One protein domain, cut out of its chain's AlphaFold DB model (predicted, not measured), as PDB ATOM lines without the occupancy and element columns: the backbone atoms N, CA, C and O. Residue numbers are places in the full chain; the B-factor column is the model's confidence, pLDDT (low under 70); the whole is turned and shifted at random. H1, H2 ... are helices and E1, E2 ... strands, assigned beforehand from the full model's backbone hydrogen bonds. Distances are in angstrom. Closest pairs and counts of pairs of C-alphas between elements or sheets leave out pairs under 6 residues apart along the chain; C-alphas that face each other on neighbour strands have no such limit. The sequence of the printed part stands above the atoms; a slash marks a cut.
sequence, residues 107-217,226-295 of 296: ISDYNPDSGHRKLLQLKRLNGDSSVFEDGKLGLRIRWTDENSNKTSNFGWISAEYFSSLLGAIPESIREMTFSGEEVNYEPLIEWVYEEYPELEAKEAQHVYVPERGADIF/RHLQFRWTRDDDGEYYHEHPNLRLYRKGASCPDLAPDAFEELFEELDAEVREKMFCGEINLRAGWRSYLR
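What this domain is: This is residues 107 to 217 and 226 to 295 of the 296 residues of an uncharacterized protein of Haloarcula sp. CBA1115 (UniProt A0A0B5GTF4). Start at the long, three-stranded wall E1-E2-E3; a second small sheet, E4-E5-E6, stands separate from it, and helices H1 and H5 bridge the two. Beyond these, H3, H2, H6 and H7 touch in turn, making a chain of helices whose last member, H7, comes back to graze the wall with its residues 286 to 290. The printed part has 181 residues, with seven named helices and six named strands in the order E1 E2 E3 H1 H2 H3 H4 E4 E5 E6 H5 H6 H7; both sheets are antiparallel, in the orders just given, and the class is mixed. It is compact, with a radius of gyration of the C-alphas of 16.0 A, and spans 44 by 42 by 38 A.

Where its parts are: Find C-alpha 116 at (83.280, 138.693, 94.730); from there E1, residues 116 to 124, runs 26.0 A. E2, residues 137 to 145, runs 26.9 A, and E3 is residues 150 to 153. Next look for H1 at 159 to 166, H2 at 171 to 178, H3 at 186 to 195 with 14.2 A, and H4 at 197 to 200. E4 is 206 to 209, E5 is 226 to 231 and E6 is 246 to 251, the last 15.3 A long. H5 is 261 to 269, H6 is 273 to 280, and H7, 286 to 293, ends at C-alpha 293 at (85.783, 123.226, 79.021).

How they stand to each other: E1 E2 E3 is a meander, each strand the antiparallel neighbour of the one before; look at N 119 and O 142, 2.8 A, and N 143 and O 152, 2.9 A. H1 and H5 are on the same face of this sheet and make two layers with it, helices on one face of a sheet; H1 lies beside the strands, over none of them, at a height over the sheet of 5.5 A. H5 is over E1 at a height over the sheet of 9.5 A, with C-alphas 118 and 267 closest at 6.6 A. C-alphas 138 of E2 and 159 of H1 are closest at 5.3 A. In the second sheet, N 209 and O 228 are 2.9 A apart, and N 229 and O 248 2.7 A. H1 is on it too, and H4 only grazes it with residues 198 to 199. H2 and H3 form a helical hairpin and touch, C-alphas 177 and 187 closest at 6.0 A. H2 touches H6 at a steep tilt of 46 degrees, C-alphas 178 and 276 closest at 5.8 A. H6 and H7, a helical hairpin, touch at a shallow tilt of 13 degrees, C-alphas 279 and 286 closest at 4.3 A. In H1, H2, H3, H5, H6 and H7 every O i to N i+4 pair is within hydrogen-bond range; H4 is too short for one.

The domain as a whole: The C-alphas farthest apart are those of Asp 237 and Arg 295, 47.7 A. Residues 218 to 225 are cut out, and C-alphas 217 and 226 are 13.7 A apart. The links E1 to E2 and E5 to E6 are long. Mean pLDDT of the printed part is 71.7, with 74 residues under 70, among them 122 to 137 and 209 to 217.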
ATOM      1  N   ILE A 107      86.708 133.589  81.962       56.22
ATOM      2  CA  ILE A 107      85.656 132.939  82.749       56.22
ATOM      3  C   ILE A 107      85.396 133.870  83.922       56.22
ATOM      4  O   ILE A 107      86.150 133.921  84.897       56.22
ATOM      5  N   SER A 108      84.404 134.723  83.718       56.16
ATOM      6  CA  SER A 108      83.928 135.710  84.669       56.16
ATOM      7  C   SER A 108      82.448 135.872  84.402       56.16
ATOM      8  O   SER A 108      82.090 136.536  83.429       56.16
ATOM      9  N   ASP A 109      81.606 135.356  85.286       51.59
ATOM     10  CA  ASP A 109      80.299 135.960  85.470       51.59
ATOM     11  C   ASP A 109      80.226 136.589  86.859       51.59
ATOM     12  O   ASP A 109      80.807 136.112  87.835       51.59
ATOM     13  N   TYR A 110      79.595 137.753  86.926       51.97
ATOM     14  CA  TYR A 110      79.333 138.384  88.207       51.97
ATOM     15  C   TYR A 110      78.179 137.628  88.854       51.97
ATOM     16  O   TYR A 110      77.036 137.797  88.435       51.97
ATOM     17  N   ASN A 111      78.468 136.837  89.888       56.28
ATOM     18  CA  ASN A 111      77.426 136.323  90.762       56.28
ATOM     19  C   ASN A 111      77.154 137.349  91.886       56.28
ATOM     20  O   ASN A 111      77.985 137.478  92.791       56.28
ATOM     21  N   PRO A 112      76.026 138.086  91.863       55.44
ATOM     22  CA  PRO A 112      75.689 139.065  92.899       55.44
ATOM     23  C   PRO A 112      75.558 138.465  94.304       55.44
ATOM     24  O   PRO A 112      75.677 139.207  95.278       55.44
ATOM     25  N   ASP A 113      75.362 137.150  94.417       58.19
ATOM     26  CA  ASP A 113      75.223 136.459  95.699       58.19
ATOM     27  C   ASP A 113      76.585 136.103  96.340       58.19
ATOM     28  O   ASP A 113      76.638 135.832  97.536       58.19
ATOM     29  N   SER A 114      77.688 136.177  95.578       60.78
ATOM     30  CA  SER A 114      79.045 135.778  96.010       60.78
ATOM     31  C   SER A 114      79.867 136.874  96.705       60.78
ATOM     32  O   SER A 114      80.925 136.614  97.271       60.78
ATOM     33  N   GLY A 115      79.469 138.148  96.586       64.06
ATOM     34  CA  GLY A 115      80.260 139.291  97.080       64.06
ATOM     35  C   GLY A 115      81.632 139.498  96.401       64.06
ATOM     36  O   GLY A 115      82.378 140.411  96.775       64.06
ATOM     37  N   HIS A 116      81.974 138.695  95.385       65.06
ATOM     38  CA  HIS A 116      83.280 138.693  94.730       65.06
ATOM     39  C   HIS A 116      83.159 138.677  93.202       65.06
ATOM     40  O   HIS A 116      82.620 137.751  92.607       65.06
ATOM     41  N   ARG A 117      83.783 139.645  92.519       66.44
ATOM     42  CA  ARG A 117      83.986 139.552  91.059       66.44
ATOM     43  C   ARG A 117      85.223 138.744  90.756       66.44
ATOM     44  O   ARG A 117      86.302 139.142  91.193       66.44
ATOM     45  N   LYS A 118      85.092 137.682  89.972       70.38
ATOM     46  CA  LYS A 118      86.147 136.690  89.748       70.38
ATOM     47  C   LYS A 118      86.485 136.566  88.282       70.38
ATOM     48  O   LYS A 118      85.666 136.837  87.420       70.38
ATOM     49  N   LEU A 119      87.732 136.215  88.018       67.19
ATOM     50  CA  LEU A 119      88.267 136.134  86.678       67.19
ATOM     51  C   LEU A 119      89.343 135.057  86.631       67.19
ATOM     52  O   LEU A 119      90.412 135.215  87.227       67.19
ATOM     53  N   LEU A 120      89.072 134.007  85.866       68.44
ATOM     54  CA  LEU A 120      90.046 133.006  85.447       68.44
ATOM     55  C   LEU A 120      90.334 133.221  83.956       68.44
ATOM     56  O   LEU A 120      89.433 133.136  83.128       68.44
ATOM     57  N   GLN A 121      91.586 133.530  83.620       70.31
ATOM     58  CA  GLN A 121      92.043 133.755  82.249       70.31
ATOM     59  C   GLN A 121      93.203 132.822  81.919       70.31
ATOM     60  O   GLN A 121      94.146 132.688  82.702       70.31
ATOM     61  N   LEU A 122      93.197 132.265  80.715       66.06
ATOM     62  CA  LEU A 122      94.374 131.662  80.102       66.06
ATOM     63  C   LEU A 122      94.777 132.507  78.894       66.06
ATOM     64  O   LEU A 122      93.928 133.112  78.262       66.06
ATOM     65  N   LYS A 123      96.068 132.632  78.591       66.88
ATOM     66  CA  LYS A 123      96.516 133.315  77.369       66.88
ATOM     67  C   LYS A 123      97.921 132.938  76.971       66.88
ATOM     68  O   LYS A 123      98.679 132.443  77.798       66.88
ATOM     69  N   ARG A 124      98.340 133.249  75.746       64.94
ATOM     70  CA  ARG A 124      99.759 133.130  75.392       64.94
ATOM     71  C   ARG A 124     100.561 134.262  76.034       64.94
ATOM     72  O   ARG A 124     100.249 135.443  75.888       64.94
ATOM     73  N   LEU A 125     101.621 133.913  76.756       64.50
ATOM     74  CA  LEU A 125     102.537 134.917  77.287       64.50
ATOM     75  C   LEU A 125     103.384 135.469  76.139       64.50
ATOM     76  O   LEU A 125     104.162 134.732  75.535       64.50
ATOM     77  N   ASN A 126     103.202 136.759  75.856       60.69
ATOM     78  CA  ASN A 126     104.048 137.528  74.949       60.69
ATOM     79  C   ASN A 126     105.149 138.211  75.771       60.69
ATOM     80  O   ASN A 126     104.872 138.721  76.864       60.69
ATOM     81  N   GLY A 127     106.376 138.211  75.245       51.66
ATOM     82  CA  GLY A 127     107.639 138.583  75.906       51.66
ATOM     83  C   GLY A 127     107.764 139.930  76.644       51.66
ATOM     84  O   GLY A 127     108.849 140.227  77.133       51.66
ATOM     85  N   ASP A 128     106.699 140.724  76.792       46.62
ATOM     86  CA  ASP A 128     106.686 141.974  77.572       46.62
ATOM     87  C   ASP A 128     106.400 141.780  79.074       46.62
ATOM     88  O   ASP A 128     106.603 142.698  79.873       46.62
ATOM     89  N   SER A 129     105.962 140.593  79.518       47.59
ATOM     90  CA  SER A 129     105.885 140.306  80.958       47.59
ATOM     91  C   SER A 129     107.254 139.834  81.452       47.59
ATOM     92  O   SER A 129     107.721 138.758  81.086       47.59
ATOM     93  N   SER A 130     107.913 140.664  82.261       46.59
ATOM     94  CA  SER A 130     109.352 140.662  82.583       46.59
ATOM     95  C   SER A 130     109.943 139.422  83.288       46.59
ATOM     96  O   SER A 130     110.971 139.536  83.955       46.59
ATOM     97  N   VAL A 131     109.325 138.239  83.198       53.44
ATOM     98  CA  VAL A 131     109.770 137.029  83.913       53.44
ATOM     99  C   VAL A 131     109.490 135.697  83.186       53.44
ATOM    100  O   VAL A 131     110.047 134.691  83.611       53.44
ATOM    101  N   PHE A 132     108.688 135.614  82.115       48.78
ATOM    102  CA  PHE A 132     108.209 134.299  81.642       48.78
ATOM    103  C   PHE A 132     108.471 134.016  80.162       48.78
ATOM    104  O   PHE A 132     107.962 134.702  79.287       48.78
ATOM    105  N   GLU A 133     109.273 132.972  79.943       53.06
ATOM    106  CA  GLU A 133     109.163 131.941  78.901       53.06
ATOM    107  C   GLU A 133     108.171 132.250  77.763       53.06
ATOM    108  O   GLU A 133     107.029 131.785  77.751       53.06
ATOM    109  N   ASP A 134     108.643 133.050  76.808       51.56
ATOM    110  CA  ASP A 134     107.891 133.501  75.640       51.56
ATOM    111  C   ASP A 134     107.254 132.322  74.882       51.56
ATOM    112  O   ASP A 134     107.889 131.295  74.622       51.56
ATOM    113  N   GLY A 135     105.970 132.454  74.544       55.91
ATOM    114  CA  GLY A 135     105.222 131.428  73.819       55.91
ATOM    115  C   GLY A 135     104.603 130.303  74.653       55.91
ATOM    116  O   GLY A 135     104.008 129.400  74.062       55.91
ATOM    117  N   LYS A 136     104.684 130.355  75.988       65.94
ATOM    118  CA  LYS A 136     103.949 129.430  76.866       65.94
ATOM    119  C   LYS A 136     102.515 129.881  77.142       65.94
ATOM    120  O   LYS A 136     102.182 131.063  77.031       65.94
ATOM    121  N   LEU A 137     101.677 128.918  77.528       67.75
ATOM    122  CA  LEU A 137     100.340 129.193  78.041       67.75
ATOM    123  C   LEU A 137     100.476 129.766  79.453       67.75
ATOM    124  O   LEU A 137     101.081 129.158  80.328       67.75
ATOM    125  N   GLY A 138      99.937 130.954  79.661       70.69
ATOM    126  CA  GLY A 138      99.844 131.623  80.940       70.69
ATOM    127  C   GLY A 138      98.450 131.499  81.521       70.69
ATOM    128  O   GLY A 138      97.477 131.563  80.788       70.69
ATOM    129  N   LEU A 139      98.370 131.373  82.836       72.56
ATOM    130  CA  LEU A 139      97.179 131.444  83.662       72.56
ATOM    131  C   LEU A 139      97.197 132.764  84.435       72.56
ATOM    132  O   LEU A 139      98.248 133.225  84.890       72.56
ATOM    133  N   ARG A 140      96.031 133.369  84.608       73.69
ATOM    134  CA  ARG A 140      95.817 134.500  85.496       73.69
ATOM    135  C   ARG A 140      94.516 134.290  86.240       73.69
ATOM    136  O   ARG A 140      93.484 134.023  85.645       73.69
ATOM    137  N   ILE A 141      94.591 134.477  87.547       72.12
ATOM    138  CA  ILE A 141      93.435 134.478  88.429       72.12
ATOM    139  C   ILE A 141      93.347 135.881  89.049       72.12
ATOM    140  O   ILE A 141      94.351 136.438  89.511       72.12
ATOM    141  N   ARG A 142      92.166 136.492  89.016       71.69
ATOM    142  CA  ARG A 142      91.876 137.796  89.618       71.69
ATOM    143  C   ARG A 142      90.534 137.722  90.335       71.69
ATOM    144  O   ARG A 142      89.601 137.113  89.839       71.69
ATOM    145  N   TRP A 143      90.441 138.394  91.472       71.69
ATOM    146  CA  TRP A 143      89.194 138.585  92.192       71.69
ATOM    147  C   TRP A 143      89.152 139.997  92.762       71.69
ATOM    148  O   TRP A 143      90.182 140.651  92.941       71.69
ATOM    149  N   THR A 144      87.956 140.517  92.969       68.06
ATOM    150  CA  THR A 144      87.735 141.813  93.604       68.06
ATOM    151  C   THR A 144      86.699 141.611  94.683       68.06
ATOM    152  O   THR A 144      85.579 141.209  94.383       68.06
ATOM    153  N   ASP A 145      87.103 141.862  95.922       65.31
ATOM    154  CA  ASP A 145      86.184 141.964  97.047       65.31
ATOM    155  C   ASP A 145      85.351 143.235  96.868       65.31
ATOM    156  O   ASP A 145      85.908 144.334  96.794       65.31
ATOM    157  N   GLU A 146      84.033 143.082  96.736       63.44
ATOM    158  CA  GLU A 146      83.133 144.213  96.512       63.44
ATOM    159  C   GLU A 146      82.962 145.078  97.767       63.44
ATOM    160  O   GLU A 146      82.772 146.291  97.645       63.44
ATOM    161  N   ASN A 147      83.122 144.509  98.967       64.06
ATOM    162  CA  ASN A 147      82.997 145.258 100.218       64.06
ATOM    163  C   ASN A 147      84.147 146.254 100.388       64.06
ATOM    164  O   ASN A 147      83.944 147.388 100.826       64.06
ATOM    165  N   SER A 148      85.363 145.847 100.019       61.62
ATOM    166  CA  SER A 148      86.556 146.691 100.134       61.62
ATOM    167  C   SER A 148      86.991 147.345  98.817       61.62
ATOM    168  O   SER A 148      87.891 148.191  98.826       61.62
ATOM    169  N   ASN A 149      86.383 146.967  97.684       63.22
ATOM    170  CA  ASN A 149      86.808 147.311  96.321       63.22
ATOM    171  C   ASN A 149      88.290 147.001  96.032       63.22
ATOM    172  O   ASN A 149      88.893 147.537  95.094       63.22
ATOM    173  N   LYS A 150      88.914 146.131  96.833       65.25
ATOM    174  CA  LYS A 150      90.305 145.734  96.635       65.25
ATOM    175  C   LYS A 150      90.355 144.659  95.561       65.25
ATOM    176  O   LYS A 150      89.930 143.525  95.758       65.25
ATOM    177  N   THR A 151      90.912 145.025  94.409       64.50
ATOM    178  CA  THR A 151      91.282 144.050  93.388       64.50
ATOM    179  C   THR A 151      92.574 143.351  93.778       64.50
ATOM    180  O   THR A 151      93.626 143.962  93.973       64.50
ATOM    181  N   SER A 152      92.487 142.040  93.709       65.69
ATOM    182  CA  SER A 152      93.535 141.076  93.921       65.69
ATOM    183  C   SER A 152      93.831 140.355  92.603       65.69
ATOM    184  O   SER A 152      92.929 139.861  91.935       65.69
ATOM    185  N   ASN A 153      95.091 140.332  92.166       66.50
ATOM    186  CA  ASN A 153      95.514 139.695  90.919       66.50
ATOM    187  C   ASN A 153      96.758 138.829  91.151       66.50
ATOM    188  O   ASN A 153      97.783 139.335  91.602       66.50
ATOM    189  N   PHE A 154      96.699 137.553  90.772       60.81
ATOM    190  CA  PHE A 154      97.843 136.633  90.816       60.81
ATOM    191  C   PHE A 154      98.896 136.908  89.721       60.81
ATOM    192  O   PHE A 154      99.994 136.337  89.728       60.81
ATOM    193  N   GLY A 155      98.596 137.822  88.790       61.97
ATOM    194  CA  GLY A 155      99.424 138.095  87.621       61.97
ATOM    195  C   GLY A 155      99.524 136.871  86.712       61.97
ATOM    196  O   GLY A 155      98.951 135.822  86.985       61.97
ATOM    197  N   TRP A 156     100.263 136.995  85.618       69.75
ATOM    198  CA  TRP A 156     100.468 135.872  84.707       69.75
ATOM    199  C   TRP A 156     101.470 134.871  85.287       69.75
ATOM    200  O   TRP A 156     102.573 135.273  85.663       69.75
ATOM    201  N   ILE A 157     101.092 133.597  85.375       70.19
ATOM    202  CA  ILE A 157     101.947 132.446  85.713       70.19
ATOM    203  C   ILE A 157     101.909 131.463  84.541       70.19
ATOM    204  O   ILE A 157     100.856 131.326  83.936       70.19
ATOM    205  N   SER A 158     102.998 130.781  84.180       70.44
ATOM    206  CA  SER A 158     102.880 129.719  83.169       70.44
ATOM    207  C   SER A 158     102.035 128.561  83.708       70.44
ATOM    208  O   SER A 158     102.118 128.211  84.889       70.44
ATOM    209  N   ALA A 159     101.207 127.971  82.848       70.44
ATOM    210  CA  ALA A 159     100.351 126.843  83.185       70.44
ATOM    211  C   ALA A 159     101.193 125.665  83.691       70.44
ATOM    212  O   ALA A 159     100.857 125.051  84.694       70.44
ATOM    213  N   GLU A 160     102.348 125.408  83.076       71.44
ATOM    214  CA  GLU A 160     103.260 124.344  83.497       71.44
ATOM    215  C   GLU A 160     103.787 124.562  84.921       71.44
ATOM    216  O   GLU A 160     103.882 123.619  85.704       71.44
ATOM    217  N   TYR A 161     104.099 125.808  85.279       71.50
ATOM    218  CA  TYR A 161     104.578 126.124  86.618       71.50
ATOM    219  C   TYR A 161     103.456 126.035  87.657       71.50
ATOM    220  O   TYR A 161     103.656 125.486  88.737       71.50
ATOM    221  N   PHE A 162     102.253 126.510  87.319       73.44
ATOM    222  CA  PHE A 162     101.078 126.329  88.173       73.44
ATOM    223  C   PHE A 162     100.753 124.842  88.379       73.44
ATOM    224  O   PHE A 162     100.508 124.424  89.509       73.44
ATOM    225  N   SER A 163     100.856 124.027  87.324       75.19
ATOM    226  CA  SER A 163     100.721 122.574  87.419       75.19
ATOM    227  C   SER A 163     101.753 121.951  88.355       75.19
ATOM    228  O   SER A 163     101.410 121.066  89.132       75.19
ATOM    229  N   SER A 164     103.005 122.408  88.309       72.62
ATOM    230  CA  SER A 164     104.061 121.905  89.195       72.62
ATOM    231  C   SER A 164     103.790 122.229  90.670       72.62
ATOM    232  O   SER A 164     103.963 121.373  91.538       72.62
ATOM    233  N   LEU A 165     103.290 123.441  90.950       73.94
ATOM    234  CA  LEU A 165     102.890 123.854  92.298       73.94
ATOM    235  C   LEU A 165     101.713 123.036  92.829       73.94
ATOM    236  O   LEU A 165     101.771 122.547  93.952       73.94
ATOM    237  N   LEU A 166     100.666 122.849  92.022       78.56
ATOM    238  CA  LEU A 166      99.547 121.983  92.394       78.56
ATOM    239  C   LEU A 166      99.988 120.524  92.555       78.56
ATOM    240  O   LEU A 166      99.471 119.817  93.411       78.56
ATOM    241  N   GLY A 167     100.983 120.081  91.784       80.31
ATOM    242  CA  GLY A 167     101.542 118.732  91.860       80.31
ATOM    243  C   GLY A 167     102.243 118.413  93.179       80.31
ATOM    244  O   GLY A 167     102.568 117.250  93.418       80.31
ATOM    245  N   ALA A 168     102.482 119.416  94.022       78.12
ATOM    246  CA  ALA A 168     102.954 119.226  95.383       78.12
ATOM    247  C   ALA A 168     101.865 118.747  96.352       78.12
ATOM    248  O   ALA A 168     102.183 118.149  97.376       78.12
ATOM    249  N   ILE A 169     100.595 119.000  96.029       85.12
ATOM    250  CA  ILE A 169      99.453 118.541  96.814       85.12
ATOM    251  C   ILE A 169      99.181 117.076  96.431       85.12
ATOM    252  O   ILE A 169      99.099 116.769  95.228       85.12
ATOM    253  N   PRO A 170      99.032 116.155  97.407       88.62
ATOM    254  CA  PRO A 170      98.735 114.760  97.117       88.62
ATOM    255  C   PRO A 170      97.498 114.618  96.228       88.62
ATOM    256  O   PRO A 170      96.520 115.349  96.366       88.62
ATOM    257  N   GLU A 171      97.544 113.665  95.302       90.69
ATOM    258  CA  GLU A 171      96.472 113.441  94.327       90.69
ATOM    259  C   GLU A 171      95.117 113.199  94.991       90.69
ATOM    260  O   GLU A 171      94.149 113.842  94.605       90.69
ATOM    261  N   SER A 172      95.072 112.396  96.056       91.50
ATOM    262  CA  SER A 172      93.847 112.140  96.821       91.50
ATOM    263  C   SER A 172      93.241 113.409  97.424       91.50
ATOM    264  O   SER A 172      92.026 113.564  97.436       91.50
ATOM    265  N   ILE A 173      94.074 114.342  97.899       92.69
ATOM    266  CA  ILE A 173      93.605 115.625  98.438       92.69
ATOM    267  C   ILE A 173      93.023 116.479  97.311       92.69
ATOM    268  O   ILE A 173      91.941 117.045  97.459       92.69
ATOM    269  N   ARG A 174      93.693 116.520  96.152       90.75
ATOM    270  CA  ARG A 174      93.197 117.239  94.969       90.75
ATOM    271  C   ARG A 174      91.876 116.663  94.470       90.75
ATOM    272  O   ARG A 174      90.974 117.431  94.163       90.75
ATOM    273  N   GLU A 175      91.728 115.344  94.434       92.19
ATOM    274  CA  GLU A 175      90.469 114.695  94.060       92.19
ATOM    275  C   GLU A 175      89.334 115.091  95.004       92.19
ATOM    276  O   GLU A 175      88.306 115.577  94.530       92.19
ATOM    277  N   MET A 176      89.543 114.979  96.319       93.44
ATOM    278  CA  MET A 176      88.545 115.380  97.319       93.44
ATOM    279  C   MET A 176      88.192 116.872  97.243       93.44
ATOM    280  O   MET A 176      87.060 117.237  97.538       93.44
ATOM    281  N   THR A 177      89.139 117.713  96.818       92.62
ATOM    282  CA  THR A 177      88.943 119.164  96.691       92.62
ATOM    283  C   THR A 177      88.198 119.542  95.408       92.62
ATOM    284  O   THR A 177      87.294 120.370  95.434       92.62
ATOM    285  N   PHE A 178      88.580 118.963  94.262       90.44
ATOM    286  CA  PHE A 178      88.207 119.485  92.941       90.44
ATOM    287  C   PHE A 178      87.246 118.607  92.134       90.44
ATOM    288  O   PHE A 178      86.574 119.146  91.259       90.44
ATOM    289  N   SER A 179      87.186 117.289  92.366       86.56
ATOM    290  CA  SER A 179      86.445 116.351  91.493       86.56
ATOM    291  C   SER A 179      85.013 116.030  91.940       86.56
ATOM    292  O   SER A 179      84.306 115.308  91.238       86.56
ATOM    293  N   GLY A 180      84.576 116.554  93.088       84.62
ATOM    294  CA  GLY A 180      83.199 116.409  93.566       84.62
ATOM    295  C   GLY A 180      82.175 117.165  92.711       84.62
ATOM    296  O   GLY A 180      82.538 117.965  91.844       84.62
ATOM    297  N   GLU A 181      80.882 116.936  92.984       84.75
ATOM    298  CA  GLU A 181      79.793 117.755  92.417       84.75
ATOM    299  C   GLU A 181      80.035 119.244  92.722       84.75
ATOM    300  O   GLU A 181      79.979 120.081  91.824       84.75
ATOM    301  N   GLU A 182      80.457 119.534  93.950       89.31
ATOM    302  CA  GLU A 182      80.857 120.854  94.445       89.31
ATOM    303  C   GLU A 182      82.374 120.888  94.698       89.31
ATOM    304  O   GLU A 182      83.025 119.838  94.805       89.31
ATOM    305  N   VAL A 183      82.967 122.084  94.718       89.94
ATOM    306  CA  VAL A 183      84.362 122.255  95.158       89.94
ATOM    307  C   VAL A 183      84.356 122.314  96.678       89.94
ATOM    308  O   VAL A 183      83.553 123.024  97.262       89.94
ATOM    309  N   ASN A 184      85.266 121.590  97.326       91.81
ATOM    310  CA  ASN A 184      85.366 121.590  98.783       91.81
ATOM    311  C   ASN A 184      86.781 121.978  99.201       91.81
ATOM    312  O   ASN A 184      87.724 121.237  98.936       91.81
ATOM    313  N   TYR A 185      86.948 123.128  99.848       90.12
ATOM    314  CA  TYR A 185      88.260 123.589 100.296       90.12
ATOM    315  C   TYR A 185      88.770 122.833 101.535       90.12
ATOM    316  O   TYR A 185      89.982 122.764 101.755       90.12
ATOM    317  N   GLU A 186      87.880 122.213 102.315       91.12
ATOM    318  CA  GLU A 186      88.210 121.603 103.609       91.12
ATOM    319  C   GLU A 186      89.281 120.499 103.531       91.12
ATOM    320  O   GLU A 186      90.247 120.575 104.289       91.12
ATOM    321  N   PRO A 187      89.238 119.531 102.590       92.88
ATOM    322  CA  PRO A 187      90.268 118.497 102.482       92.88
ATOM    323  C   PRO A 187      91.668 119.067 102.247       92.88
ATOM    324  O   PRO A 187      92.664 118.503 102.703       92.88
ATOM    325  N   LEU A 188      91.762 120.189 101.524       89.50
ATOM    326  CA  LEU A 188      93.027 120.885 101.316       89.50
ATOM    327  C   LEU A 188      93.524 121.515 102.620       89.50
ATOM    328  O   LEU A 188      94.723 121.480 102.886       89.50
ATOM    329  N   ILE A 189      92.624 122.071 103.430       87.75
ATOM    330  CA  ILE A 189      92.956 122.687 104.716       87.75
ATOM    331  C   ILE A 189      93.348 121.658 105.769       87.75
ATOM    332  O   ILE A 189      94.381 121.837 106.415       87.75
ATOM    333  N   GLU A 190      92.585 120.576 105.907       90.19
ATOM    334  CA  GLU A 190      92.908 119.475 106.815       90.19
ATOM    335  C   GLU A 190      94.311 118.938 106.521       90.19
ATOM    336  O   GLU A 190      95.154 118.879 107.415       90.19
ATOM    337  N   TRP A 191      94.612 118.675 105.245       89.62
ATOM    338  CA  TRP A 191      95.945 118.249 104.826       89.62
ATOM    339  C   TRP A 191      97.039 119.264 105.193       89.62
ATOM    340  O   TRP A 191      98.115 118.883 105.656       89.62
ATOM    341  N   VAL A 192      96.787 120.566 105.018       84.50
ATOM    342  CA  VAL A 192      97.754 121.603 105.408       84.50
ATOM    343  C   VAL A 192      97.991 121.606 106.919       84.50
ATOM    344  O   VAL A 192      99.139 121.754 107.332       84.50
ATOM    345  N   TYR A 193      96.960 121.446 107.750       84.62
ATOM    346  CA  TYR A 193      97.142 121.382 109.203       84.62
ATOM    347  C   TYR A 193      97.855 120.108 109.655       84.62
ATOM    348  O   TYR A 193      98.674 120.170 110.569       84.62
ATOM    349  N   GLU A 194      97.611 118.978 108.994       85.88
ATOM    350  CA  GLU A 194      98.321 117.727 109.271       85.88
ATOM    351  C   GLU A 194      99.821 117.833 108.963       85.88
ATOM    352  O   GLU A 194     100.654 117.406 109.766       85.88
ATOM    353  N   GLU A 195     100.178 118.424 107.822       83.38
ATOM    354  CA  GLU A 195     101.579 118.597 107.415       83.38
ATOM    355  C   GLU A 195     102.284 119.734 108.177       83.38
ATOM    356  O   GLU A 195     103.499 119.678 108.387       83.38
ATOM    357  N   TYR A 196     101.536 120.761 108.599       80.19
ATOM    358  CA  TYR A 196     102.054 121.984 109.226       80.19
ATOM    359  C   TYR A 196     101.234 122.376 110.474       80.19
ATOM    360  O   TYR A 196     100.529 123.395 110.473       80.19
ATOM    361  N   PRO A 197     101.329 121.601 111.569       76.19
ATOM    362  CA  PRO A 197     100.485 121.760 112.760       76.19
ATOM    363  C   PRO A 197     100.641 123.116 113.469       76.19
ATOM    364  O   PRO A 197      99.721 123.594 114.132       76.19
ATOM    365  N   GLU A 198     101.772 123.807 113.303       73.56
ATOM    366  CA  GLU A 198     101.972 125.170 113.813       73.56
ATOM    367  C   GLU A 198     101.000 126.208 113.215       73.56
ATOM    368  O   GLU A 198     100.793 127.281 113.796       73.56
ATOM    369  N   LEU A 199     100.401 125.912 112.056       72.56
ATOM    370  CA  LEU A 199      99.392 126.760 111.426       72.56
ATOM    371  C   LEU A 199      98.039 126.655 112.143       72.56
ATOM    372  O   LEU A 199      97.338 127.665 112.249       72.56
ATOM    373  N   GLU A 200      97.690 125.471 112.655       71.06
ATOM    374  CA  GLU A 200      96.458 125.216 113.419       71.06
ATOM    375  C   GLU A 200      96.486 125.989 114.742       71.06
ATOM    376  O   GLU A 200      95.548 126.706 115.090       71.06
ATOM    377  N   ALA A 201      97.636 125.964 115.423       69.38
ATOM    378  CA  ALA A 201      97.888 126.770 116.617       69.38
ATOM    379  C   ALA A 201      97.990 128.283 116.324       69.38
ATOM    380  O   ALA A 201      98.142 129.090 117.245       69.38
ATOM    381  N   LYS A 202      97.922 128.682 115.043       68.19
ATOM    382  CA  LYS A 202      98.109 130.055 114.547       68.19
ATOM    383  C   LYS A 202      99.439 130.683 115.000       68.19
ATOM    384  O   LYS A 202      99.569 131.911 115.029       68.19
ATOM    385  N   GLU A 203     100.429 129.851 115.332       64.88
ATOM    386  CA  GLU A 203     101.782 130.255 115.732       64.88
ATOM    387  C   GLU A 203     102.597 130.707 114.514       64.88
ATOM    388  O   GLU A 203     103.384 131.655 114.596       64.88
ATOM    389  N   ALA A 204     102.347 130.087 113.355       61.16
ATOM    390  CA  ALA A 204     102.817 130.539 112.053       61.16
ATOM    391  C   ALA A 204     101.698 131.272 111.291       61.16
ATOM    392  O   ALA A 204     100.560 130.817 111.216       61.16
ATOM    393  N   GLN A 205     102.020 132.415 110.677       65.94
ATOM    394  CA  GLN A 205     101.075 133.151 109.815       65.94
ATOM    395  C   GLN A 205     101.149 132.727 108.344       65.94
ATOM    396  O   GLN A 205     100.322 133.155 107.534       65.94
ATOM    397  N   HIS A 206     102.167 131.943 107.991       71.00
ATOM    398  CA  HIS A 206     102.542 131.621 106.623       71.00
ATOM    399  C   HIS A 206     103.105 130.206 106.554       71.00
ATOM    400  O   HIS A 206     104.087 129.914 107.233       71.00
ATOM    401  N   VAL A 207     102.557 129.388 105.663       69.06
ATOM    402  CA  VAL A 207     103.127 128.087 105.283       69.06
ATOM    403  C   VAL A 207     103.320 128.070 103.777       69.06
ATOM    404  O   VAL A 207     102.466 128.575 103.054       69.06
ATOM    405  N   TYR A 208     104.443 127.526 103.309       70.81
ATOM    406  CA  TYR A 208     104.774 127.421 101.889       70.81
ATOM    407  C   TYR A 208     104.739 125.961 101.463       70.81
ATOM    408  O   TYR A 208     105.495 125.158 102.003       70.81
ATOM    409  N   VAL A 209     103.931 125.632 100.457       66.12
ATOM    410  CA  VAL A 209     103.955 124.291  99.870       66.12
ATOM    411  C   VAL A 209     105.130 124.216  98.887       66.12
ATOM    412  O   VAL A 209     105.189 125.025  97.950       66.12
ATOM    413  N   PRO A 210     106.104 123.312  99.104       60.22
ATOM    414  CA  PRO A 210     107.251 123.165  98.217       60.22
ATOM    415  C   PRO A 210     106.811 122.619  96.862       60.22
ATOM    416  O   PRO A 210     105.893 121.821  96.791       60.22
ATOM    417  N   GLU A 211     107.494 122.992  95.783       64.19
ATOM    418  CA  GLU A 211     107.291 122.345  94.482       64.19
ATOM    419  C   GLU A 211     107.621 120.841  94.566       64.19
ATOM    420  O   GLU A 211     108.514 120.430  95.316       64.19
ATOM    421  N   ARG A 212     106.921 120.004  93.788       55.50
ATOM    422  CA  ARG A 212     107.152 118.552  93.763       55.50
ATOM    423  C   ARG A 212     108.631 118.245  93.474       55.50
ATOM    424  O   ARG A 212     109.137 118.551  92.398       55.50
ATOM    425  N   GLY A 213     109.318 117.607  94.426       44.69
ATOM    426  CA  GLY A 213     110.741 117.248  94.310       44.69
ATOM    427  C   GLY A 213     111.740 118.307  94.799       44.69
ATOM    428  O   GLY A 213     112.945 118.123  94.623       44.69
ATOM    429  N   ALA A 214     111.283 119.395  95.428       47.06
ATOM    430  CA  ALA A 214     112.155 120.395  96.039       47.06
ATOM    431  C   ALA A 214     112.497 120.039  97.503       47.06
ATOM    432  O   ALA A 214     111.880 120.534  98.442       47.06
ATOM    433  N   ASP A 215     113.541 119.234  97.706       40.28
ATOM    434  CA  ASP A 215     114.137 118.900  99.018       40.28
ATOM    435  C   ASP A 215     114.878 120.092  99.679       40.28
ATOM    436  O   ASP A 215     115.982 119.945 100.200       40.28
ATOM    437  N   ILE A 216     114.395 121.341  99.597       41.06
ATOM    438  CA  ILE A 216     115.222 122.494 100.006       41.06
ATOM    439  C   ILE A 216     114.401 123.674 100.545       41.06
ATOM    440  O   ILE A 216     114.296 124.717  99.908       41.06
ATOM    441  N   PHE A 217     113.974 123.596 101.807       39.00
ATOM    442  CA  PHE A 217     113.770 124.810 102.621       39.00
ATOM    443  C   PHE A 217     115.039 125.270 103.352       39.00
ATOM    444  O   PHE A 217     115.006 126.237 104.107       39.00
ATOM    445  N   ARG A 226     108.086 131.698  92.796       65.00
ATOM    446  CA  ARG A 226     106.658 131.763  93.142       65.00
ATOM    447  C   ARG A 226     106.287 130.520  93.962       65.00
ATOM    448  O   ARG A 226     106.823 129.451  93.724       65.00
ATOM    449  N   HIS A 227     105.381 130.627  94.924       72.06
ATOM    450  CA  HIS A 227     105.049 129.514  95.823       72.06
ATOM    451  C   HIS A 227     103.569 129.506  96.153       72.06
ATOM    452  O   HIS A 227     102.978 130.576  96.274       72.06
ATOM    453  N   LEU A 228     102.995 128.326  96.371       74.94
ATOM    454  CA  LEU A 228     101.705 128.236  97.038       74.94
ATOM    455  C   LEU A 228     101.918 128.502  98.533       74.94
ATOM    456  O   LEU A 228     102.836 127.957  99.145       74.94
ATOM    457  N   GLN A 229     101.118 129.392  99.094       78.88
ATOM    458  CA  GLN A 229     101.197 129.870 100.460       78.88
ATOM    459  C   GLN A 229      99.807 129.829 101.088       78.88
ATOM    460  O   GLN A 229      98.847 130.271 100.469       78.88
ATOM    461  N   PHE A 230      99.724 129.392 102.340       81.56
ATOM    462  CA  PHE A 230      98.526 129.535 103.163       81.56
ATOM    463  C   PHE A 230      98.749 130.648 104.178       81.56
ATOM    464  O   PHE A 230      99.804 130.704 104.823       81.56
ATOM    465  N   ARG A 231      97.795 131.581 104.272       80.25
ATOM    466  CA  ARG A 231      97.923 132.768 105.118       80.25
ATOM    467  C   ARG A 231      96.626 133.138 105.821       80.25
ATOM    468  O   ARG A 231      95.579 133.324 105.208       80.25
ATOM    469  N   TRP A 232      96.748 133.409 107.110       79.81
ATOM    470  CA  TRP A 232      95.692 134.070 107.855       79.81
ATOM    471  C   TRP A 232      95.719 135.583 107.668       79.81
ATOM    472  O   TRP A 232      96.762 136.228 107.825       79.81
ATOM    473  N   THR A 233      94.547 136.146 107.401       74.50
ATOM    474  CA  THR A 233      94.351 137.592 107.306       74.50
ATOM    475  C   THR A 233      93.623 138.062 108.554       74.50
ATOM    476  O   THR A 233      92.661 137.426 108.986       74.50
ATOM    477  N   ARG A 234      94.108 139.156 109.143       76.06
ATOM    478  CA  ARG A 234      93.473 139.821 110.280       76.06
ATOM    479  C   ARG A 234      92.917 141.173 109.861       76.06
ATOM    480  O   ARG A 234      93.482 141.799 108.961       76.06
ATOM    481  N   ASP A 235      91.831 141.584 110.494       73.06
ATOM    482  CA  ASP A 235      91.276 142.925 110.379       73.06
ATOM    483  C   ASP A 235      92.098 143.954 111.167       73.06
ATOM    484  O   ASP A 235      93.132 143.641 111.770       73.06
ATOM    485  N   ASP A 236      91.658 145.211 111.098       72.31
ATOM    486  CA  ASP A 236      92.323 146.335 111.761       72.31
ATOM    487  C   ASP A 236      92.256 146.225 113.299       72.31
ATOM    488  O   ASP A 236      93.100 146.803 113.990       72.31
ATOM    489  N   ASP A 237      91.309 145.442 113.824       76.06
ATOM    490  CA  ASP A 237      91.119 145.166 115.250       76.06
ATOM    491  C   ASP A 237      91.926 143.937 115.725       76.06
ATOM    492  O   ASP A 237      92.068 143.695 116.928       76.06
ATOM    493  N   GLY A 238      92.553 143.208 114.796       71.81
ATOM    494  CA  GLY A 238      93.411 142.056 115.061       71.81
ATOM    495  C   GLY A 238      92.684 140.710 115.090       71.81
ATOM    496  O   GLY A 238      93.340 139.697 115.362       71.81
ATOM    497  N   GLU A 239      91.389 140.686 114.779       77.00
ATOM    498  CA  GLU A 239      90.576 139.481 114.626       77.00
ATOM    499  C   GLU A 239      90.772 138.870 113.237       77.00
ATOM    500  O   GLU A 239      91.162 139.542 112.285       77.00
ATOM    501  N   TYR A 240      90.568 137.562 113.104       74.19
ATOM    502  CA  TYR A 240      90.755 136.880 111.822       74.19
ATOM    503  C   TYR A 240      89.539 137.068 110.907       74.19
ATOM    504  O   TYR A 240      88.416 136.828 111.333       74.19
ATOM    505  N   TYR A 241      89.776 137.427 109.637       72.69
ATOM    506  CA  TYR A 241      88.711 137.606 108.632       72.69
ATOM    507  C   TYR A 241      87.929 136.316 108.344       72.69
ATOM    508  O   TYR A 241      86.733 136.368 108.084       72.69
ATOM    509  N   HIS A 242      88.613 135.172 108.379       72.88
ATOM    510  CA  HIS A 242      88.043 133.855 108.098       72.88
ATOM    511  C   HIS A 242      88.458 132.874 109.188       72.88
ATOM    512  O   HIS A 242      89.451 133.114 109.878       72.88
ATOM    513  N   GLU A 243      87.718 131.771 109.313       78.44
ATOM    514  CA  GLU A 243      88.074 130.617 110.149       78.44
ATOM    515  C   GLU A 243      89.136 129.720 109.504       78.44
ATOM    516  O   GLU A 243      89.770 128.962 110.217       78.44
ATOM    517  N   HIS A 244      89.407 129.844 108.205       83.56
ATOM    518  CA  HIS A 244      90.447 129.069 107.520       83.56
ATOM    519  C   HIS A 244      91.457 129.999 106.828       83.56
ATOM    520  O   HIS A 244      91.136 131.153 106.514       83.56
ATOM    521  N   PRO A 245      92.704 129.547 106.592       83.81
ATOM    522  CA  PRO A 245      93.707 130.359 105.926       83.81
ATOM    523  C   PRO A 245      93.366 130.543 104.444       83.81
ATOM    524  O   PRO A 245      92.917 129.631 103.749       83.81
ATOM    525  N   ASN A 246      93.668 131.734 103.942       81.50
ATOM    526  CA  ASN A 246      93.543 132.082 102.537       81.50
ATOM    527  C   ASN A 246      94.623 131.377 101.721       81.50
ATOM    528  O   ASN A 246      95.779 131.276 102.158       81.50
ATOM    529  N   LEU A 247      94.268 130.988 100.501       80.81
ATOM    530  CA  LEU A 247      95.214 130.511  99.511       80.81
ATOM    531  C   LEU A 247      95.912 131.697  98.843       80.81
ATOM    532  O   LEU A 247      95.287 132.653  98.386       80.81
ATOM    533  N   ARG A 248      97.232 131.630  98.723       77.94
ATOM    534  CA  ARG A 248      98.042 132.684  98.119       77.94
ATOM    535  C   ARG A 248      99.110 132.095  97.223       77.94
ATOM    536  O   ARG A 248      99.780 131.140  97.574       77.94
ATOM    537  N   LEU A 249      99.351 132.724  96.081       71.81
ATOM    538  CA  LEU A 249     100.534 132.463  95.274       71.81
ATOM    539  C   LEU A 249     101.571 133.537  95.602       71.81
ATOM    540  O   LEU A 249     101.533 134.633  95.049       71.81
ATOM    541  N   TYR A 250     102.469 133.249  96.533       70.69
ATOM    542  CA  TYR A 250     103.487 134.181  96.997       70.69
ATOM    543  C   TYR A 250     104.626 134.340  95.989       70.69
ATOM    544  O   TYR A 250     105.145 133.361  95.465       70.69
ATOM    545  N   ARG A 251     105.086 135.577  95.790       67.06
ATOM    546  CA  ARG A 251     106.344 135.912  95.119       67.06
ATOM    547  C   ARG A 251     107.069 136.969  95.939       67.06
ATOM    548  O   ARG A 251     106.498 138.012  96.258       67.06
ATOM    549  N   LYS A 252     108.346 136.734  96.240       60.31
ATOM    550  CA  LYS A 252     109.155 137.697  96.996       60.31
ATOM    551  C   LYS A 252     109.209 139.047  96.265       60.31
ATOM    552  O   LYS A 252     109.465 139.102  95.066       60.31
ATOM    553  N   GLY A 253     108.935 140.132  96.989       56.59
ATOM    554  CA  GLY A 253     108.958 141.497  96.446       56.59
ATOM    555  C   GLY A 253     107.748 141.890  95.589       56.59
ATOM    556  O   GLY A 253     107.725 143.006  95.076       56.59
ATOM    557  N   ALA A 254     106.738 141.025  95.448       58.75
ATOM    558  CA  ALA A 254     105.478 141.361  94.794       58.75
ATOM    559  C   ALA A 254     104.324 141.362  95.803       58.75
ATOM    560  O   ALA A 254     104.275 140.542  96.722       58.75
ATOM    561  N   SER A 255     103.370 142.276  95.611       55.62
ATOM    562  CA  SER A 255     102.084 142.169  96.292       55.62
ATOM    563  C   SER A 255     101.319 141.010  95.666       55.62
ATOM    564  O   SER A 255     100.883 141.089  94.518       55.62
ATOM    565  N   CYS A 256     101.218 139.919  96.411       63.75
ATOM    566  CA  CYS A 256     100.397 138.775  96.051       63.75
ATOM    567  C   CYS A 256      99.126 138.828  96.892       63.75
ATOM    568  O   CYS A 256      99.242 139.094  98.092       63.75
ATOM    569  N   PRO A 257      97.944 138.587  96.337       65.44
ATOM    570  CA  PRO A 257      96.732 138.712  97.120       65.44
ATOM    571  C   PRO A 257      96.280 137.378  97.732       65.44
ATOM    572  O   PRO A 257      96.753 136.319  97.317       65.44
ATOM    573  N   ASP A 258      95.401 137.467  98.730       74.75
ATOM    574  CA  ASP A 258      94.859 136.359  99.529       74.75
ATOM    575  C   ASP A 258      93.480 135.925  98.984       74.75
ATOM    576  O   ASP A 258      92.556 136.744  98.934       74.75
ATOM    577  N   LEU A 259      93.368 134.695  98.470       76.50
ATOM    578  CA  LEU A 259      92.114 134.118  97.979       76.50
ATOM    579  C   LEU A 259      91.426 133.411  99.144       76.50
ATOM    580  O   LEU A 259      91.949 132.427  99.670       76.50
ATOM    581  N   ALA A 260      90.288 133.958  99.555       78.31
ATOM    582  CA  ALA A 260      89.504 133.429 100.655       78.31
ATOM    583  C   ALA A 260      88.901 132.050 100.315       78.31
ATOM    584  O   ALA A 260      88.748 131.746  99.130       78.31
ATOM    585  N   PRO A 261      88.607 131.208 101.325       83.88
ATOM    586  CA  PRO A 261      88.036 129.871 101.132       83.88
ATOM    587  C   PRO A 261      86.772 129.841 100.257       83.88
ATOM    588  O   PRO A 261      86.714 129.121  99.268       83.88
ATOM    589  N   ASP A 262      85.805 130.700 100.564       80.88
ATOM    590  CA  ASP A 262      84.568 130.901  99.803       80.88
ATOM    591  C   ASP A 262      84.854 131.377  98.374       80.88
ATOM    592  O   ASP A 262      84.359 130.831  97.387       80.88
ATOM    593  N   ALA A 263      85.745 132.361  98.240       77.56
ATOM    594  CA  ALA A 263      86.152 132.869  96.945       77.56
ATOM    595  C   ALA A 263      86.836 131.788  96.091       77.56
ATOM    596  O   ALA A 263      86.683 131.821  94.866       77.56
ATOM    597  N   PHE A 264      87.578 130.868  96.720       82.88
ATOM    598  CA  PHE A 264      88.212 129.714  96.092       82.88
ATOM    599  C   PHE A 264      87.169 128.728  95.568       82.88
ATOM    600  O   PHE A 264      87.207 128.441  94.375       82.88
ATOM    601  N   GLU A 265      86.253 128.251  96.410       86.12
ATOM    602  CA  GLU A 265      85.271 127.219  96.037       86.12
ATOM    603  C   GLU A 265      84.468 127.663  94.821       86.12
ATOM    604  O   GLU A 265      84.604 127.106  93.731       86.12
ATOM    605  N   GLU A 266      83.783 128.789  94.961       79.44
ATOM    606  CA  GLU A 266      82.978 129.397  93.911       79.44
ATOM    607  C   GLU A 266      83.796 129.711  92.633       79.44
ATOM    608  O   GLU A 266      83.273 129.597  91.533       79.44
ATOM    609  N   LEU A 267      85.081 130.114  92.723       77.00
ATOM    610  CA  LEU A 267      85.903 130.367  91.519       77.00
ATOM    611  C   LEU A 267      86.091 129.092  90.692       77.00
ATOM    612  O   LEU A 267      86.111 129.148  89.462       77.00
ATOM    613  N   PHE A 268      86.334 127.970  91.363       80.38
ATOM    614  CA  PHE A 268      86.586 126.704  90.690       80.38
ATOM    615  C   PHE A 268      85.278 126.002  90.302       80.38
ATOM    616  O   PHE A 268      85.285 125.268  89.317       80.38
ATOM    617  N   GLU A 269      84.168 126.263  90.994       82.62
ATOM    618  CA  GLU A 269      82.831 125.760  90.643       82.62
ATOM    619  C   GLU A 269      82.284 126.292  89.318       82.62
ATOM    620  O   GLU A 269      81.500 125.601  88.674       82.62
ATOM    621  N   GLU A 270      82.765 127.447  88.845       76.44
ATOM    622  CA  GLU A 270      82.498 127.941  87.482       76.44
ATOM    623  C   GLU A 270      82.952 126.954  86.385       76.44
ATOM    624  O   GLU A 270      82.565 127.064  85.222       76.44
ATOM    625  N   LEU A 271      83.807 125.986  86.732       75.06
ATOM    626  CA  LEU A 271      84.222 124.906  85.848       75.06
ATOM    627  C   LEU A 271      83.438 123.626  86.162       75.06
ATOM    628  O   LEU A 271      83.408 123.155  87.304       75.06
ATOM    629  N   ASP A 272      82.914 122.989  85.109       78.94
ATOM    630  CA  ASP A 272      82.304 121.660  85.199       78.94
ATOM    631  C   ASP A 272      83.221 120.670  85.937       78.94
ATOM    632  O   ASP A 272      84.445 120.677  85.759       78.94
ATOM    633  N   ALA A 273      82.642 119.748  86.709       83.00
ATOM    634  CA  ALA A 273      83.406 118.766  87.483       83.00
ATOM    635  C   ALA A 273      84.392 117.953  86.614       83.00
ATOM    636  O   ALA A 273      85.551 117.784  86.987       83.00
ATOM    637  N   GLU A 274      83.989 117.542  85.402       80.62
ATOM    638  CA  GLU A 274      84.868 116.821  84.462       80.62
ATOM    639  C   GLU A 274      86.065 117.683  84.004       80.62
ATOM    640  O   GLU A 274      87.164 117.182  83.741       80.62
ATOM    641  N   VAL A 275      85.866 118.998  83.891       77.38
ATOM    642  CA  VAL A 275      86.931 119.949  83.558       77.38
ATOM    643  C   VAL A 275      87.879 120.087  84.737       77.38
ATOM    644  O   VAL A 275      89.090 119.949  84.543       77.38
ATOM    645  N   ARG A 276      87.348 120.315  85.944       84.94
ATOM    646  CA  ARG A 276      88.141 120.414  87.176       84.94
ATOM    647  C   ARG A 276      88.990 119.171  87.396       84.94
ATOM    648  O   ARG A 276      90.190 119.296  87.620       84.94
ATOM    649  N   GLU A 277      88.405 117.989  87.242       84.38
ATOM    650  CA  GLU A 277      89.101 116.711  87.380       84.38
ATOM    651  C   GLU A 277      90.299 116.623  86.423       84.38
ATOM    652  O   GLU A 277      91.427 116.371  86.843       84.38
ATOM    653  N   LYS A 278      90.111 116.941  85.138       80.06
ATOM    654  CA  LYS A 278      91.209 116.927  84.153       80.06
ATOM    655  C   LYS A 278      92.262 118.009  84.395       80.06
ATOM    656  O   LYS A 278      93.430 117.823  84.045       80.06
ATOM    657  N   MET A 279      91.846 119.168  84.902       78.12
ATOM    658  CA  MET A 279      92.740 120.300  85.140       78.12
ATOM    659  C   MET A 279      93.573 120.108  86.401       78.12
ATOM    660  O   MET A 279      94.757 120.438  86.373       78.12
ATOM    661  N   PHE A 280      92.975 119.594  87.475       84.31
ATOM    662  CA  PHE A 280      93.523 119.683  88.826       84.31
ATOM    663  C   PHE A 280      93.736 118.331  89.509       84.31
ATOM    664  O   PHE A 280      94.460 118.305  90.501       84.31
ATOM    665  N   CYS A 281      93.220 117.214  88.989       83.94
ATOM    666  CA  CYS A 281      93.435 115.864  89.533       83.94
ATOM    667  C   CYS A 281      94.464 115.071  88.693       83.94
ATOM    668  O   CYS A 281      94.830 115.478  87.589       83.94
ATOM    669  N   GLY A 282      95.032 113.985  89.235       81.12
ATOM    670  CA  GLY A 282      95.971 113.115  88.502       81.12
ATOM    671  C   GLY A 282      97.263 113.781  88.001       81.12
ATOM    672  O   GLY A 282      97.866 114.599  88.711       81.12
ATOM    673  N   GLU A 283      97.685 113.436  86.772       71.69
ATOM    674  CA  GLU A 283      98.743 114.103  85.981       71.69
ATOM    675  C   GLU A 283      98.260 115.473  85.466       71.69
ATOM    676  O   GLU A 283      98.060 115.665  84.267       71.69
ATOM    677  N   ILE A 284      98.029 116.404  86.393       74.12
ATOM    678  CA  ILE A 284      97.574 117.794  86.202       74.12
ATOM    679  C   ILE A 284      97.819 118.318  84.780       74.12
ATOM    680  O   ILE A 284      98.950 118.656  84.412       74.12
ATOM    681  N   ASN A 285      96.753 118.443  83.987       75.56
ATOM    682  CA  ASN A 285      96.849 118.866  82.595       75.56
ATOM    683  C   ASN A 285      95.893 120.021  82.306       75.56
ATOM    684  O   ASN A 285      94.862 119.867  81.649       75.56
ATOM    685  N   LEU A 286      96.284 121.214  82.758       70.75
ATOM    686  CA  LEU A 286      95.508 122.449  82.593       70.75
ATOM    687  C   LEU A 286      95.110 122.698  81.134       70.75
ATOM    688  O   LEU A 286      93.988 123.113  80.864       70.75
ATOM    689  N   ARG A 287      95.989 122.380  80.173       68.62
ATOM    690  CA  ARG A 287      95.684 122.528  78.742       68.62
ATOM    691  C   ARG A 287      94.613 121.541  78.277       68.62
ATOM    692  O   ARG A 287      93.735 121.922  77.510       68.62
ATOM    693  N   ALA A 288      94.680 120.276  78.688       67.50
ATOM    694  CA  ALA A 288      93.695 119.267  78.298       67.50
ATOM    695  C   ALA A 288      92.340 119.470  78.986       67.50
ATOM    696  O   ALA A 288      91.298 119.314  78.342       67.50
ATOM    697  N   GLY A 289      92.346 119.840  80.266       66.75
ATOM    698  CA  GLY A 289      91.125 120.163  80.991       66.75
ATOM    699  C   GLY A 289      90.455 121.415  80.428       66.75
ATOM    700  O   GLY A 289      89.279 121.368  80.087       66.75
ATOM    701  N   TRP A 290      91.214 122.466  80.117       66.88
ATOM    702  CA  TRP A 290      90.649 123.632  79.439       66.88
ATOM    703  C   TRP A 290      90.116 123.328  78.036       66.88
ATOM    704  O   TRP A 290      89.036 123.762  77.643       66.88
ATOM    705  N   ARG A 291      90.836 122.502  77.268       65.06
ATOM    706  CA  ARG A 291      90.318 121.989  75.994       65.06
ATOM    707  C   ARG A 291      89.021 121.211  76.155       65.06
ATOM    708  O   ARG A 291      88.361 121.060  75.135       65.06
ATOM    709  N   SER A 292      88.721 120.678  77.345       64.94
ATOM    710  CA  SER A 292      87.459 120.010  77.688       64.94
ATOM    711  C   SER A 292      86.362 121.020  78.033       64.94
ATOM    712  O   SER A 292      85.253 120.847  77.549       64.94
ATOM    713  N   TYR A 293      86.694 122.106  78.738       63.44
ATOM    714  CA  TYR A 293      85.783 123.226  79.021       63.44
ATOM    715  C   TYR A 293      85.276 123.909  77.750       63.44
ATOM    716  O   TYR A 293      84.094 124.151  77.586       63.44
ATOM    717  N   LEU A 294      86.147 124.105  76.755       57.41
ATOM    718  CA  LEU A 294      85.730 124.598  75.435       57.41
ATOM    719  C   LEU A 294      84.853 123.591  74.644       57.41
ATOM    720  O   LEU A 294      84.565 123.807  73.457       57.41
ATOM    721  N   ARG A 295      84.511 122.429  75.224       53.81
ATOM    722  CA  ARG A 295      83.655 121.407  74.600       53.81
ATOM    723  C   ARG A 295      82.298 121.230  75.241       53.81
ATOM    724  O   ARG A 295      81.453 120.714  74.503       53.81
TER     725      ARG A 295